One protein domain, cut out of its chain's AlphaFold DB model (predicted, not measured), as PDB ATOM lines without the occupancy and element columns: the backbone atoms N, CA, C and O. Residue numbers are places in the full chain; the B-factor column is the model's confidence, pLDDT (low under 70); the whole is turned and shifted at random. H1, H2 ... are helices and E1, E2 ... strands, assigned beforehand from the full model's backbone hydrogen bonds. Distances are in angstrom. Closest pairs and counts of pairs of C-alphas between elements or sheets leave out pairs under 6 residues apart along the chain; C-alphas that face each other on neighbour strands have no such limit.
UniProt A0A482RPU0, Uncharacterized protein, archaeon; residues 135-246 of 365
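AT A GLANCE: This is residues 135 to 246 of the 365 residues of an uncharacterized protein of archaeon (UniProt A0A482RPU0). Five helices pack in a ring, H1 to H4 to H3 to H2 to H5 and back to H1, mostly crossing steeply, and residues 135 to 140 of the long H1 stick out as an arm. Beside H3 and H4 the short strand E1 pairs with two short stretches, and a long loop, residues 207 to 223, reaches away at the end opposite the small H6. The printed part has 112 residues, in the order H1, H2, H3, H4, E1, H5, H6, and is mostly helix. It is compact, with a radius of gyration of the C-alphas of 14.1 A and spans of 44 by 36 by 23 A.

IN THESE COORDINATES: Find C-alpha 135 at (135.728, 87.217, 169.824); from there H1 runs 30.2 A to residue 155. Next come H2, residues 160 to 170, 15.3 A; H3, 180 to 189, 14.2 A; and H4, 196 to 206, 15.5 A. E1, residues 224 to 227, spans 10.0 A, and H5, 228 to 240, 18.4 A. H6, 242 to 246, 7.8 A, ends at C-alpha 246, (160.352, 96.098, 163.594).

HOW THE PARTS SIT: Look at residues 145 to 149 of H1, which alone touch H4, about perpendicular at 84 degrees; the closest C-alphas, of Leu 145 and Leu 202, are 6.3 A apart. H3 touches H4 at a steep tilt of 60 degrees, closest at C-alphas 184 and 199, 6.3 A. H2 touches H3, closest at C-alphas 170 and 182, 5.3 A. H2 touches H5 at a shallow tilt of 22 degrees, opposite ways, closest at C-alphas 167 and 228, 6.7 A. H5, with residues 235 to 239 alone, touches residues 149 to 154 of H1, closest at C-alphas 239 and 153, 5.5 A. E1 pairs with no named strand; residues 177 to 178 and 208 to 209 pair antiparallel with it. H6 touches no helix. Every O i to N i+4 pair is within hydrogen-bond range in H1 to H5; H6 has 0 of 1, and 1 of 2 O i to N i+3 pairs.

THE WHOLE: The C-alphas farthest apart, of Gly 213 and His 246, are 44.6 A apart. The printed part has no cut, and the link from H4 to E1 is long. See pLDDT under 70 at residues 158, 212 to 221 and 244 to 246.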
ATOM      1  N   THR A 135     134.369  87.593 170.255       91.94
ATOM      2  CA  THR A 135     135.728  87.217 169.824       91.94
ATOM      3  C   THR A 135     136.504  88.420 169.292       91.94
ATOM      4  O   THR A 135     137.614  88.665 169.764       91.94
ATOM      5  N   LYS A 136     135.897  89.245 168.429       94.06
ATOM      6  CA  LYS A 136     136.520  90.486 167.930       94.06
ATOM      7  C   LYS A 136     136.877  91.462 169.051       94.06
ATOM      8  O   LYS A 136     137.962  92.038 169.052       94.06
ATOM      9  N   GLU A 137     135.998  91.635 170.038       93.00
ATOM     10  CA  GLU A 137     136.293  92.482 171.198       93.00
ATOM     11  C   GLU A 137     137.445  91.937 172.046       93.00
ATOM     12  O   GLU A 137     138.275  92.705 172.541       93.00
ATOM     13  N   LYS A 138     137.503  90.614 172.231       91.62
ATOM     14  CA  LYS A 138     138.584  89.955 172.970       91.62
ATOM     15  C   LYS A 138     139.928  90.144 172.264       91.62
ATOM     16  O   LYS A 138     140.901  90.508 172.922       91.62
ATOM     17  N   GLU A 139     139.968  89.969 170.946       93.38
ATOM     18  CA  GLU A 139     141.164  90.194 170.128       93.38
ATOM     19  C   GLU A 139     141.618  91.656 170.182       93.38
ATOM     20  O   GLU A 139     142.793  91.931 170.429       93.38
ATOM     21  N   ALA A 140     140.691  92.611 170.056       90.56
ATOM     22  CA  ALA A 140     141.007  94.034 170.156       90.56
ATOM     23  C   ALA A 140     141.605  94.400 171.528       90.56
ATOM     24  O   ALA A 140     142.612  95.112 171.605       90.56
ATOM     25  N   LYS A 141     141.032  93.872 172.621       90.69
ATOM     26  CA  LYS A 141     141.570  94.045 173.982       90.69
ATOM     27  C   LYS A 141     142.958  93.421 174.123       90.69
ATOM     28  O   LYS A 141     143.833  94.007 174.760       90.69
ATOM     29  N   GLU A 142     143.190  92.259 173.514       92.75
ATOM     30  CA  GLU A 142     144.500  91.609 173.528       92.75
ATOM     31  C   GLU A 142     145.563  92.429 172.784       92.75
ATOM     32  O   GLU A 142     146.683  92.572 173.280       92.75
ATOM     33  N   VAL A 143     145.219  93.011 171.633       89.56
ATOM     34  CA  VAL A 143     146.119  93.890 170.873       89.56
ATOM     35  C   VAL A 143     146.481  95.136 171.685       89.56
ATOM     36  O   VAL A 143     147.660  95.481 171.776       89.56
ATOM     37  N   GLN A 144     145.507  95.770 172.347       89.00
ATOM     38  CA  GLN A 144     145.759  96.923 173.223       89.00
ATOM     39  C   GLN A 144     146.670  96.568 174.409       89.00
ATOM     40  O   GLN A 144     147.573  97.330 174.751       89.00
ATOM     41  N   LEU A 145     146.477  95.392 175.011       90.44
ATOM     42  CA  LEU A 145     147.322  94.898 176.100       90.44
ATOM     43  C   LEU A 145     148.753  94.628 175.646       90.44
ATOM     44  O   LEU A 145     149.696  95.025 176.329       90.44
ATOM     45  N   LYS A 146     148.923  93.999 174.477       89.81
ATOM     46  CA  LYS A 146     150.249  93.807 173.883       89.81
ATOM     47  C   LYS A 146     150.914  95.157 173.641       89.81
ATOM     48  O   LYS A 146     152.053  95.334 174.049       89.81
ATOM     49  N   PHE A 147     150.198  96.128 173.074       86.94
ATOM     50  CA  PHE A 147     150.717  97.482 172.873       86.94
ATOM     51  C   PHE A 147     151.165  98.145 174.185       86.94
ATOM     52  O   PHE A 147     152.224  98.765 174.227       86.94
ATOM     53  N   ALA A 148     150.416  97.966 175.274       89.62
ATOM     54  CA  ALA A 148     150.789  98.482 176.588       89.62
ATOM     55  C   ALA A 148     152.050  97.819 177.163       89.62
ATOM     56  O   ALA A 148     152.940  98.519 177.641       89.62
ATOM     57  N   GLU A 149     152.158  96.489 177.075       91.44
ATOM     58  CA  GLU A 149     153.372  95.749 177.459       91.44
ATOM     59  C   GLU A 149     154.583  96.264 176.666       91.44
ATOM     60  O   GLU A 149     155.660  96.474 177.222       91.44
ATOM     61  N   ASN A 150     154.380  96.558 175.383       88.12
ATOM     62  CA  ASN A 150     155.424  97.070 174.502       88.12
ATOM     63  C   ASN A 150     155.795  98.516 174.833       88.12
ATOM     64  O   ASN A 150     156.966  98.869 174.775       88.12
ATOM     65  N   ALA A 151     154.827  99.350 175.211       86.44
ATOM     66  CA  ALA A 151     155.084 100.713 175.657       86.44
ATOM     67  C   ALA A 151     155.909 100.733 176.953       86.44
ATOM     68  O   ALA A 151     156.820 101.554 177.077       86.44
ATOM     69  N   VAL A 152     155.641  99.807 177.885       90.00
ATOM     70  CA  VAL A 152     156.480  99.606 179.079       90.00
ATOM     71  C   VAL A 152     157.881  99.162 178.662       90.00
ATOM     72  O   VAL A 152     158.848  99.821 179.032       90.00
ATOM     73  N   ALA A 153     158.001  98.109 177.848       90.31
ATOM     74  CA  ALA A 153     159.292  97.582 177.399       90.31
ATOM     75  C   ALA A 153     160.141  98.639 176.671       90.31
ATOM     76  O   ALA A 153     161.306  98.836 176.999       90.31
ATOM     77  N   HIS A 154     159.537  99.376 175.736       84.88
ATOM     78  CA  HIS A 154     160.189 100.441 174.980       84.88
ATOM     79  C   HIS A 154     160.632 101.586 175.891       84.88
ATOM     80  O   HIS A 154     161.767 102.042 175.818       84.88
ATOM     81  N   LYS A 155     159.752 102.066 176.781       85.19
ATOM     82  CA  LYS A 155     160.102 103.164 177.693       85.19
ATOM     83  C   LYS A 155     161.230 102.776 178.649       85.19
ATOM     84  O   LYS A 155     161.964 103.653 179.099       85.19
ATOM     85  N   MET A 156     161.344 101.487 178.946       83.81
ATOM     86  CA  MET A 156     162.349 100.912 179.829       83.81
ATOM     87  C   MET A 156     163.563 100.346 179.077       83.81
ATOM     88  O   MET A 156     164.350  99.650 179.711       83.81
ATOM     89  N   GLN A 157     163.744 100.618 177.772       74.44
ATOM     90  CA  GLN A 157     164.877 100.112 176.977       74.44
ATOM     91  C   GLN A 157     166.216 100.360 177.692       74.44
ATOM     92  O   GLN A 157     166.674 101.493 177.810       74.44
ATOM     93  N   GLY A 158     166.818  99.284 178.208       66.38
ATOM     94  CA  GLY A 158     168.082  99.306 178.954       66.38
ATOM     95  C   GLY A 158     167.989  99.718 180.429       66.38
ATOM     96  O   GLY A 158     168.984  99.627 181.136       66.38
ATOM     97  N   ASN A 159     166.815 100.117 180.929       82.88
ATOM     98  CA  ASN A 159     166.614 100.541 182.318       82.88
ATOM     99  C   ASN A 159     165.606  99.674 183.094       82.88
ATOM    100  O   ASN A 159     164.845 100.149 183.942       82.88
ATOM    101  N   ILE A 160     165.621  98.368 182.824       90.69
ATOM    102  CA  ILE A 160     164.863  97.363 183.589       90.69
ATOM    103  C   ILE A 160     165.272  97.404 185.071       90.69
ATOM    104  O   ILE A 160     164.430  97.214 185.950       90.69
ATOM    105  N   ALA A 161     166.532  97.743 185.362       87.25
ATOM    106  CA  ALA A 161     167.032  97.936 186.719       87.25
ATOM    107  C   ALA A 161     166.283  99.047 187.481       87.25
ATOM    108  O   ALA A 161     165.887  98.822 188.627       87.25
ATOM    109  N   ALA A 162     166.010 100.208 186.864       90.25
ATOM    110  CA  ALA A 162     165.214 101.248 187.522       90.25
ATOM    111  C   ALA A 162     163.766 100.812 187.737       90.25
ATOM    112  O   ALA A 162     163.212 101.080 188.802       90.25
ATOM    113  N   LEU A 163     163.151 100.111 186.778       94.81
ATOM    114  CA  LEU A 163     161.798  99.584 186.976       94.81
ATOM    115  C   LEU A 163     161.761  98.567 188.124       94.81
ATOM    116  O   LEU A 163     160.869  98.632 188.966       94.81
ATOM    117  N   ARG A 164     162.758  97.678 188.207       96.19
ATOM    118  CA  ARG A 164     162.923  96.736 189.322       96.19
ATOM    119  C   ARG A 164     163.053  97.465 190.651       96.19
ATOM    120  O   ARG A 164     162.372  97.104 191.606       96.19
ATOM    121  N   TYR A 165     163.892  98.498 190.711       95.81
ATOM    122  CA  TYR A 165     164.052  99.326 191.904       95.81
ATOM    123  C   TYR A 165     162.731  99.988 192.314       95.81
ATOM    124  O   TYR A 165     162.359  99.926 193.482       95.81
ATOM    125  N   LEU A 166     161.984 100.558 191.364       96.56
ATOM    126  CA  LEU A 166     160.687 101.184 191.631       96.56
ATOM    127  C   LEU A 166     159.647 100.173 192.122       96.56
ATOM    128  O   LEU A 166     158.939 100.456 193.083       96.56
ATOM    129  N   LEU A 167     159.569  98.990 191.510       97.12
ATOM    130  CA  LEU A 167     158.664  97.931 191.957       97.12
ATOM    131  C   LEU A 167     159.018  97.461 193.373       97.12
ATOM    132  O   LEU A 167     158.137  97.412 194.223       97.12
ATOM    133  N   LYS A 168     160.305  97.231 193.666       96.69
ATOM    134  CA  LYS A 168     160.777  96.874 195.017       96.69
ATOM    135  C   LYS A 168     160.561  97.989 196.042       96.69
ATOM    136  O   LYS A 168     160.295  97.707 197.201       96.69
ATOM    137  N   GLN A 169     160.666  99.253 195.633       96.94
ATOM    138  CA  GLN A 169     160.376 100.398 196.500       96.94
ATOM    139  C   GLN A 169     158.887 100.465 196.870       96.94
ATOM    140  O   GLN A 169     158.545 100.956 197.946       96.94
ATOM    141  N   HIS A 170     158.011 100.019 195.968       96.69
ATOM    142  CA  HIS A 170     156.566 100.016 196.172       96.69
ATOM    143  C   HIS A 170     156.030  98.717 196.794       96.69
ATOM    144  O   HIS A 170     154.933  98.770 197.331       96.69
ATOM    145  N   ASP A 171     156.789  97.618 196.792       96.38
ATOM    146  CA  ASP A 171     156.510  96.378 197.538       96.38
ATOM    147  C   ASP A 171     156.704  96.604 199.047       96.38
ATOM    148  O   ASP A 171     157.793  96.420 199.602       96.38
ATOM    149  N   ARG A 172     155.645  97.070 199.722       94.69
ATOM    150  CA  ARG A 172     155.708  97.440 201.148       94.69
ATOM    151  C   ARG A 172     155.927  96.235 202.052       94.69
ATOM    152  O   ARG A 172     156.566  96.381 203.093       94.69
ATOM    153  N   SER A 173     155.411  95.073 201.658       91.69
ATOM    154  CA  SER A 173     155.579  93.819 202.393       91.69
ATOM    155  C   SER A 173     156.942  93.167 202.151       91.69
ATOM    156  O   SER A 173     157.297  92.240 202.871       91.69
ATOM    157  N   ARG A 174     157.728  93.654 201.174       94.38
ATOM    158  CA  ARG A 174     159.013  93.063 200.747       94.38
ATOM    159  C   ARG A 174     158.870  91.595 200.351       94.38
ATOM    160  O   ARG A 174     159.769  90.784 200.568       94.38
ATOM    161  N   SER A 175     157.719  91.260 199.793       92.56
ATOM    162  CA  SER A 175     157.340  89.888 199.479       92.56
ATOM    163  C   SER A 175     157.929  89.384 198.160       92.56
ATOM    164  O   SER A 175     157.882  88.188 197.882       92.56
ATOM    165  N   GLY A 176     158.460  90.284 197.325       94.94
ATOM    166  CA  GLY A 176     158.767  90.009 195.921       94.94
ATOM    167  C   GLY A 176     157.534  90.088 195.014       94.94
ATOM    168  O   GLY A 176     157.632  89.839 193.806       94.94
ATOM    169  N   TYR A 177     156.384  90.462 195.578       95.31
ATOM    170  CA  TYR A 177     155.119  90.641 194.886       95.31
ATOM    171  C   TYR A 177     154.596  92.051 195.102       95.31
ATOM    172  O   TYR A 177     154.786  92.644 196.156       95.31
ATOM    173  N   VAL A 178     153.893  92.572 194.103       95.69
ATOM    174  CA  VAL A 178     153.178  93.844 194.220       95.69
ATOM    175  C   VAL A 178     151.691  93.631 194.001       95.69
ATOM    176  O   VAL A 178     151.277  92.843 193.142       95.69
ATOM    177  N   ASN A 179     150.876  94.346 194.769       95.62
ATOM    178  CA  ASN A 179     149.447  94.445 194.499       95.62
ATOM    179  C   ASN A 179     149.162  95.466 193.377       95.62
ATOM    180  O   ASN A 179     150.065  96.103 192.823       95.62
ATOM    181  N   GLN A 180     147.889  95.614 193.008       95.88
ATOM    182  CA  GLN A 180     147.479  96.460 191.884       95.88
ATOM    183  C   GLN A 180     147.839  97.939 192.090       95.88
ATOM    184  O   GLN A 180     148.261  98.606 191.142       95.88
ATOM    185  N   GLU A 181     147.696  98.459 193.310       95.81
ATOM    186  CA  GLU A 181     147.956  99.867 193.623       95.81
ATOM    187  C   GLU A 181     149.455 100.175 193.707       95.81
ATOM    188  O   GLU A 181     149.915 101.208 193.206       95.81
ATOM    189  N   GLU A 182     150.239  99.256 194.273       96.75
ATOM    190  CA  GLU A 182     151.703  99.321 194.297       96.75
ATOM    191  C   GLU A 182     152.266  99.293 192.874       96.75
ATOM    192  O   GLU A 182     153.052 100.166 192.495       96.75
ATOM    193  N   PHE A 183     151.779  98.365 192.044       97.06
ATOM    194  CA  PHE A 183     152.142  98.278 190.635       97.06
ATOM    195  C   PHE A 183     151.788  99.560 189.870       97.06
ATOM    196  O   PHE A 183     152.622 100.132 189.164       97.06
ATOM    197  N   LYS A 184     150.561 100.062 190.041       96.81
ATOM    198  CA  LYS A 184     150.084 101.286 189.384       96.81
ATOM    199  C   LYS A 184     150.908 102.507 189.773       96.81
ATOM    200  O   LYS A 184     151.225 103.329 188.909       96.81
ATOM    201  N   SER A 185     151.286 102.610 191.042       96.56
ATOM    202  CA  SER A 185     152.152 103.676 191.547       96.56
ATOM    203  C   SER A 185     153.558 103.587 190.950       96.56
ATOM    204  O   SER A 185     154.068 104.591 190.447       96.56
ATOM    205  N   ALA A 186     154.145 102.387 190.912       96.88
ATOM    206  CA  ALA A 186     155.471 102.156 190.343       96.88
ATOM    207  C   ALA A 186     155.533 102.496 188.842       96.88
ATOM    208  O   ALA A 186     156.433 103.220 188.416       96.88
ATOM    209  N   ILE A 187     154.551 102.060 188.042       96.19
ATOM    210  CA  ILE A 187     154.504 102.332 186.592       96.19
ATOM    211  C   ILE A 187     154.324 103.827 186.294       96.19
ATOM    212  O   ILE A 187     154.978 104.365 185.397       96.19
ATOM    213  N   LYS A 188     153.483 104.530 187.066       95.06
ATOM    214  CA  LYS A 188     153.335 105.990 186.942       95.06
ATOM    215  C   LYS A 188     154.631 106.717 187.297       95.06
ATOM    216  O   LYS A 188     155.036 107.625 186.574       95.06
ATOM    217  N   LYS A 189     155.305 106.295 188.372       94.88
ATOM    218  CA  LYS A 189     156.584 106.870 188.812       94.88
ATOM    219  C   LYS A 189     157.719 106.600 187.820       94.88
ATOM    220  O   LYS A 189     158.587 107.449 187.655       94.88
ATOM    221  N   ALA A 190     157.662 105.483 187.095       92.94
ATOM    222  CA  ALA A 190     158.566 105.179 185.986       92.94
ATOM    223  C   ALA A 190     158.347 106.081 184.748       92.94
ATOM    224  O   ALA A 190     159.120 106.022 183.791       92.94
ATOM    225  N   GLY A 191     157.306 106.924 184.737       90.38
ATOM    226  CA  GLY A 191     157.042 107.869 183.652       90.38
ATOM    227  C   GLY A 191     156.562 107.203 182.362       90.38
ATOM    228  O   GLY A 191     156.788 107.739 181.272       90.38
ATOM    229  N   VAL A 192     155.929 106.028 182.459       89.81
ATOM    230  CA  VAL A 192     155.350 105.347 181.297       89.81
ATOM    231  C   VAL A 192     154.006 106.005 180.945       89.81
ATOM    232  O   VAL A 192     153.122 106.059 181.803       89.81
ATOM    233  N   PRO A 193     153.815 106.520 179.714       84.19
ATOM    234  CA  PRO A 193     152.613 107.260 179.326       84.19
ATOM    235  C   PRO A 193     151.440 106.312 179.017       84.19
ATOM    236  O   PRO A 193     150.994 106.205 177.879       84.19
ATOM    237  N   ILE A 194     150.952 105.588 180.024       91.06
ATOM    238  CA  ILE A 194     149.847 104.626 179.893       91.06
ATOM    239  C   ILE A 194     148.674 105.072 180.771       91.06
ATOM    240  O   ILE A 194     148.850 105.552 181.891       91.06
ATOM    241  N   ASN A 195     147.450 104.920 180.258       94.81
ATOM    242  CA  ASN A 195     146.244 105.258 181.009       94.81
ATOM    243  C   ASN A 195     146.009 104.272 182.175       94.81
ATOM    244  O   ASN A 195     146.421 103.113 182.127       94.81
ATOM    245  N   SER A 196     145.312 104.712 183.228       95.31
ATOM    246  CA  SER A 196     145.141 103.885 184.437       95.31
ATOM    247  C   SER A 196     144.419 102.561 184.150       95.31
ATOM    248  O   SER A 196     144.884 101.526 184.606       95.31
ATOM    249  N   LYS A 197     143.368 102.559 183.319       95.25
ATOM    250  CA  LYS A 197     142.629 101.333 182.949       95.25
ATOM    251  C   LYS A 197     143.520 100.290 182.263       95.25
ATOM    252  O   LYS A 197     143.378  99.095 182.484       95.25
ATOM    253  N   THR A 198     144.458 100.743 181.441       94.44
ATOM    254  CA  THR A 198     145.401  99.883 180.722       94.44
ATOM    255  C   THR A 198     146.456  99.328 181.670       94.44
ATOM    256  O   THR A 198     146.814  98.164 181.544       94.44
ATOM    257  N   ILE A 199     146.907 100.112 182.657       95.88
ATOM    258  CA  ILE A 199     147.791  99.616 183.726       95.88
ATOM    259  C   ILE A 199     147.089  98.514 184.527       95.88
ATOM    260  O   ILE A 199     147.687  97.479 184.800       95.88
ATOM    261  N   GLU A 200     145.814  98.706 184.864       95.75
ATOM    262  CA  GLU A 200     145.013  97.719 185.596       95.75
ATOM    263  C   GLU A 200     144.823  96.437 184.776       95.75
ATOM    264  O   GLU A 200     145.040  95.338 185.280       95.75
ATOM    265  N   ALA A 201     144.511  96.562 183.486       95.06
ATOM    266  CA  ALA A 201     144.409  95.414 182.591       95.06
ATOM    267  C   ALA A 201     145.760  94.681 182.438       95.06
ATOM    268  O   ALA A 201     145.802  93.450 182.397       95.06
ATOM    269  N   LEU A 202     146.868  95.426 182.394       95.56
ATOM    270  CA  LEU A 202     148.220  94.880 182.317       95.56
ATOM    271  C   LEU A 202     148.614  94.163 183.614       95.56
ATOM    272  O   LEU A 202     149.221  93.095 183.544       95.56
ATOM    273  N   PHE A 203     148.207  94.684 184.773       96.56
ATOM    274  CA  PHE A 203     148.326  93.987 186.053       96.56
ATOM    275  C   PHE A 203     147.536  92.677 186.027       96.56
ATOM    276  O   PHE A 203     148.116  91.615 186.211       96.56
ATOM    277  N   VAL A 204     146.239  92.722 185.704       94.88
ATOM    278  CA  VAL A 204     145.362  91.537 185.686       94.88
ATOM    279  C   VAL A 204     145.872  90.445 184.743       94.88
ATOM    280  O   VAL A 204     145.739  89.266 185.056       94.88
ATOM    281  N   ARG A 205     146.462  90.822 183.603       94.44
ATOM    282  CA  ARG A 205     147.041  89.886 182.625       94.44
ATOM    283  C   ARG A 205     148.287  89.162 183.142       94.44
ATOM    284  O   ARG A 205     148.571  88.062 182.676       94.44
ATOM    285  N   ASN A 206     149.061  89.798 184.017       95.44
ATOM    286  CA  ASN A 206     150.353  89.283 184.475       95.44
ATOM    287  C   ASN A 206     150.331  88.784 185.925       95.44
ATOM    288  O   ASN A 206     151.243  88.066 186.324       95.44
ATOM    289  N   ALA A 207     149.311  89.153 186.697       95.06
ATOM    290  CA  ALA A 207     149.149  88.738 188.078       95.06
ATOM    291  C   ALA A 207     148.739  87.265 188.175       95.06
ATOM    292  O   ALA A 207     147.922  86.767 187.397       95.06
ATOM    293  N   THR A 208     149.281  86.586 189.177       93.38
ATOM    294  CA  THR A 208     148.894  85.235 189.569       93.38
ATOM    295  C   THR A 208     147.791  85.313 190.621       93.38
ATOM    296  O   THR A 208     147.820  86.152 191.527       93.38
ATOM    297  N   SER A 209     146.774  84.460 190.480       89.62
ATOM    298  CA  SER A 209     145.744  84.296 191.508       89.62
ATOM    299  C   SER A 209     146.327  83.487 192.660       89.62
ATOM    300  O   SER A 209     146.821  82.381 192.443       89.62
ATOM    301  N   TYR A 210     146.245  84.016 193.874       80.81
ATOM    302  CA  TYR A 210     146.611  83.288 195.081       80.81
ATOM    303  C   TYR A 210     145.360  82.674 195.690       80.81
ATOM    304  O   TYR A 210     144.348  83.350 195.884       80.81
ATOM    305  N   GLY A 211     145.436  81.377 195.991       76.25
ATOM    306  CA  GLY A 211     144.453  80.744 196.857       76.25
ATOM    307  C   GLY A 211     144.467  81.443 198.213       76.25
ATOM    308  O   GLY A 211     145.532  81.773 198.736       76.25
ATOM    309  N   THR A 212     143.289  81.652 198.790       67.00
ATOM    310  CA  THR A 212     143.037  82.344 200.066       67.00
ATOM    311  C   THR A 212     143.743  81.742 201.294       67.00
ATOM    312  O   THR A 212     143.524  82.218 202.401       67.00
ATOM    313  N   GLY A 213     144.588  80.718 201.139       60.59
ATOM    314  CA  GLY A 213     145.047  79.871 202.239       60.59
ATOM    315  C   GLY A 213     146.540  79.853 202.568       60.59
ATOM    316  O   GLY A 213     146.897  79.107 203.474       60.59
ATOM    317  N   SER A 214     147.445  80.565 201.875       55.31
ATOM    318  CA  SER A 214     148.890  80.263 202.069       55.31
ATOM    319  C   SER A 214     149.895  81.413 202.001       55.31
ATOM    320  O   SER A 214     151.091  81.146 202.037       55.31
ATOM    321  N   VAL A 215     149.479  82.681 201.956       57.91
ATOM    322  CA  VAL A 215     150.441  83.798 202.001       57.91
ATOM    323  C   VAL A 215     150.008  84.791 203.073       57.91
ATOM    324  O   VAL A 215     149.169  85.651 202.830       57.91
ATOM    325  N   GLN A 216     150.547  84.625 204.282       61.88
ATOM    326  CA  GLN A 216     150.131  85.352 205.489       61.88
ATOM    327  C   GLN A 216     150.474  86.850 205.508       61.88
ATOM    328  O   GLN A 216     150.059  87.521 206.442       61.88
ATOM    329  N   ASP A 217     151.170  87.398 204.505       64.75
ATOM    330  CA  ASP A 217     151.732  88.753 204.635       64.75
ATOM    331  C   ASP A 217     151.695  89.616 203.362       64.75
ATOM    332  O   ASP A 217     152.274  90.702 203.298       64.75
ATOM    333  N   VAL A 218     151.006  89.164 202.312       65.06
ATOM    334  CA  VAL A 218     150.821  89.989 201.111       65.06
ATOM    335  C   VAL A 218     149.457  90.649 201.200       65.06
ATOM    336  O   VAL A 218     148.437  89.974 201.307       65.06
ATOM    337  N   SER A 219     149.423  91.981 201.144       65.62
ATOM    338  CA  SER A 219     148.178  92.749 201.037       65.62
ATOM    339  C   SER A 219     147.559  92.530 199.651       65.62
ATOM    340  O   SER A 219     147.694  93.335 198.728       65.62
ATOM    341  N   VAL A 220     146.934  91.367 199.464       69.94
ATOM    342  CA  VAL A 220     146.442  90.942 198.159       69.94
ATOM    343  C   VAL A 220     145.159  91.701 197.831       69.94
ATOM    344  O   VAL A 220     144.063  91.327 198.247       69.94
ATOM    345  N   SER A 221     145.264  92.771 197.045       66.19
ATOM    346  CA  SER A 221     144.089  93.397 196.441       66.19
ATOM    347  C   SER A 221     143.415  92.361 195.535       66.19
ATOM    348  O   SER A 221     143.995  91.929 194.543       66.19
ATOM    349  N   SER A 222     142.193  91.934 195.866       76.88
ATOM    350  CA  SER A 222     141.377  90.998 195.067       76.88
ATOM    351  C   SER A 222     141.921  89.567 194.882       76.88
ATOM    352  O   SER A 222     141.546  88.888 193.929       76.88
ATOM    353  N   GLY A 223     142.807  89.086 195.763       86.56
ATOM    354  CA  GLY A 223     143.355  87.723 195.644       86.56
ATOM    355  C   GLY A 223     144.333  87.532 194.472       86.56
ATOM    356  O   GLY A 223     144.682  86.403 194.136       86.56
ATOM    357  N   LYS A 224     144.790  88.624 193.844       92.69
ATOM    358  CA  LYS A 224     145.811  88.621 192.790       92.69
ATOM    359  C   LYS A 224     147.046  89.409 193.212       92.69
ATOM    360  O   LYS A 224     146.923  90.512 193.743       92.69
ATOM    361  N   ALA A 225     148.226  88.879 192.913       94.38
ATOM    362  CA  ALA A 225     149.486  89.597 193.085       94.38
ATOM    363  C   ALA A 225     150.399  89.378 191.876       94.38
ATOM    364  O   ALA A 225     150.303  88.372 191.176       94.38
ATOM    365  N   LEU A 226     151.268  90.345 191.604       95.38
ATOM    366  CA  LEU A 226     152.205  90.297 190.490       95.38
ATOM    367  C   LEU A 226     153.609  90.015 191.022       95.38
ATOM    368  O   LEU A 226     154.148  90.832 191.763       95.38
ATOM    369  N   SER A 227     154.211  88.893 190.622       95.94
ATOM    370  CA  SER A 227     155.632  88.632 190.888       95.94
ATOM    371  C   SER A 227     156.484  89.647 190.131       95.94
ATOM    372  O   SER A 227     156.384  89.751 188.904       95.94
ATOM    373  N   ILE A 228     157.316  90.389 190.864       96.69
ATOM    374  CA  ILE A 228     158.189  91.417 190.290       96.69
ATOM    375  C   ILE A 228     159.131  90.783 189.265       96.69
ATOM    376  O   ILE A 228     159.217  91.261 188.137       96.69
ATOM    377  N   ASP A 229     159.797  89.691 189.633       96.31
ATOM    378  CA  ASP A 229     160.825  89.073 188.794       96.31
ATOM    379  C   ASP A 229     160.223  88.440 187.535       96.31
ATOM    380  O   ASP A 229     160.668  88.743 186.432       96.31
ATOM    381  N   HIS A 230     159.124  87.688 187.664       96.25
ATOM    382  CA  HIS A 230     158.438  87.106 186.504       96.25
ATOM    383  C   HIS A 230     157.919  88.178 185.530       96.25
ATOM    384  O   HIS A 230     157.978  88.012 184.309       96.25
ATOM    385  N   PHE A 231     157.404  89.297 186.051       96.25
ATOM    386  CA  PHE A 231     156.975  90.406 185.206       96.25
ATOM    387  C   PHE A 231     158.151  91.031 184.449       96.25
ATOM    388  O   PHE A 231     158.037  91.285 183.249       96.25
ATOM    389  N   LEU A 232     159.275  91.264 185.128       95.44
ATOM    390  CA  LEU A 232     160.458  91.869 184.522       95.44
ATOM    391  C   LEU A 232     161.089  90.961 183.470       95.44
ATOM    392  O   LEU A 232     161.347  91.449 182.376       95.44
ATOM    393  N   ASP A 233     161.225  89.662 183.735       94.56
ATOM    394  CA  ASP A 233     161.750  88.692 182.766       94.56
ATOM    395  C   ASP A 233     160.886  88.652 181.499       94.56
ATOM    396  O   ASP A 233     161.389  88.589 180.374       94.56
ATOM    397  N   LYS A 234     159.560  88.761 181.651       93.75
ATOM    398  CA  LYS A 234     158.630  88.827 180.517       93.75
ATOM    399  C   LYS A 234     158.790  90.115 179.707       93.75
ATOM    400  O   LYS A 234     158.699  90.076 178.478       93.75
ATOM    401  N   ILE A 235     158.998  91.251 180.372       93.50
ATOM    402  CA  ILE A 235     159.261  92.535 179.710       93.50
ATOM    403  C   ILE A 235     160.624  92.511 179.011       93.50
ATOM    404  O   ILE A 235     160.719  92.966 177.873       93.50
ATOM    405  N   GLU A 236     161.643  91.930 179.642       89.94
ATOM    406  CA  GLU A 236     162.991  91.772 179.097       89.94
ATOM    407  C   GLU A 236     162.987  90.892 177.849       89.94
ATOM    408  O   GLU A 236     163.391  91.343 176.780       89.94
ATOM    409  N   THR A 237     162.395  89.699 177.947       90.12
ATOM    410  CA  THR A 237     162.254  88.756 176.826       90.12
ATOM    411  C   THR A 237     161.540  89.398 175.637       90.12
ATOM    412  O   THR A 237     161.857  89.122 174.480       90.12
ATOM    413  N   ARG A 238     160.563  90.277 175.893       87.12
ATOM    414  CA  ARG A 238     159.900  91.038 174.829       87.12
ATOM    415  C   ARG A 238     160.770  92.139 174.259       87.12
ATOM    416  O   ARG A 238     160.785  92.302 173.045       87.12
ATOM    417  N   ALA A 239     161.473  92.884 175.103       83.75
ATOM    418  CA  ALA A 239     162.376  93.933 174.656       83.75
ATOM    419  C   ALA A 239     163.491  93.377 173.749       83.75
ATOM    420  O   ALA A 239     163.911  94.067 172.823       83.75
ATOM    421  N   THR A 240     163.926  92.133 173.978       81.38
ATOM    422  CA  THR A 240     164.977  91.460 173.199       81.38
ATOM    423  C   THR A 240     164.460  90.613 172.033       81.38
ATOM    424  O   THR A 240     165.261  90.134 171.231       81.38
ATOM    425  N   ALA A 241     163.148  90.387 171.910       83.62
ATOM    426  CA  ALA A 241     162.614  89.502 170.880       83.62
ATOM    427  C   ALA A 241     162.761  90.111 169.462       83.62
ATOM    428  O   ALA A 241     162.401  91.271 169.254       83.62
ATOM    429  N   PRO A 242     163.193  89.339 168.441       74.88
ATOM    430  CA  PRO A 242     163.422  89.853 167.081       74.88
ATOM    431  C   PRO A 242     162.195  90.511 166.442       74.88
ATOM    432  O   PRO A 242     162.313  91.505 165.732       74.88
ATOM    433  N   ALA A 243     160.991  90.015 166.752       73.31
ATOM    434  CA  ALA A 243     159.733  90.604 166.287       73.31
ATOM    435  C   ALA A 243     159.547  92.067 166.748       73.31
ATOM    436  O   ALA A 243     158.841  92.841 166.099       73.31
ATOM    437  N   PHE A 244     160.211  92.470 167.836       64.00
ATOM    438  CA  PHE A 244     160.195  93.837 168.349       64.00
ATOM    439  C   PHE A 244     161.183  94.774 167.672       64.00
ATOM    440  O   PHE A 244     160.985  95.990 167.743       64.00
ATOM    441  N   ALA A 245     162.171  94.251 166.943       61.25
ATOM    442  CA  ALA A 245     163.073  95.080 166.154       61.25
ATOM    443  C   ALA A 245     162.306  95.900 165.100       61.25
ATOM    444  O   ALA A 245     162.690  97.024 164.813       61.25
ATOM    445  N   HIS A 246     161.178  95.393 164.584       58.97
ATOM    446  CA  HIS A 246     160.352  96.098 163.594       58.97
ATOM    447  C   HIS A 246     159.337  97.070 164.212       58.97
ATOM    448  O   HIS A 246     159.092  98.137 163.656       58.97
TER     449      HIS A 246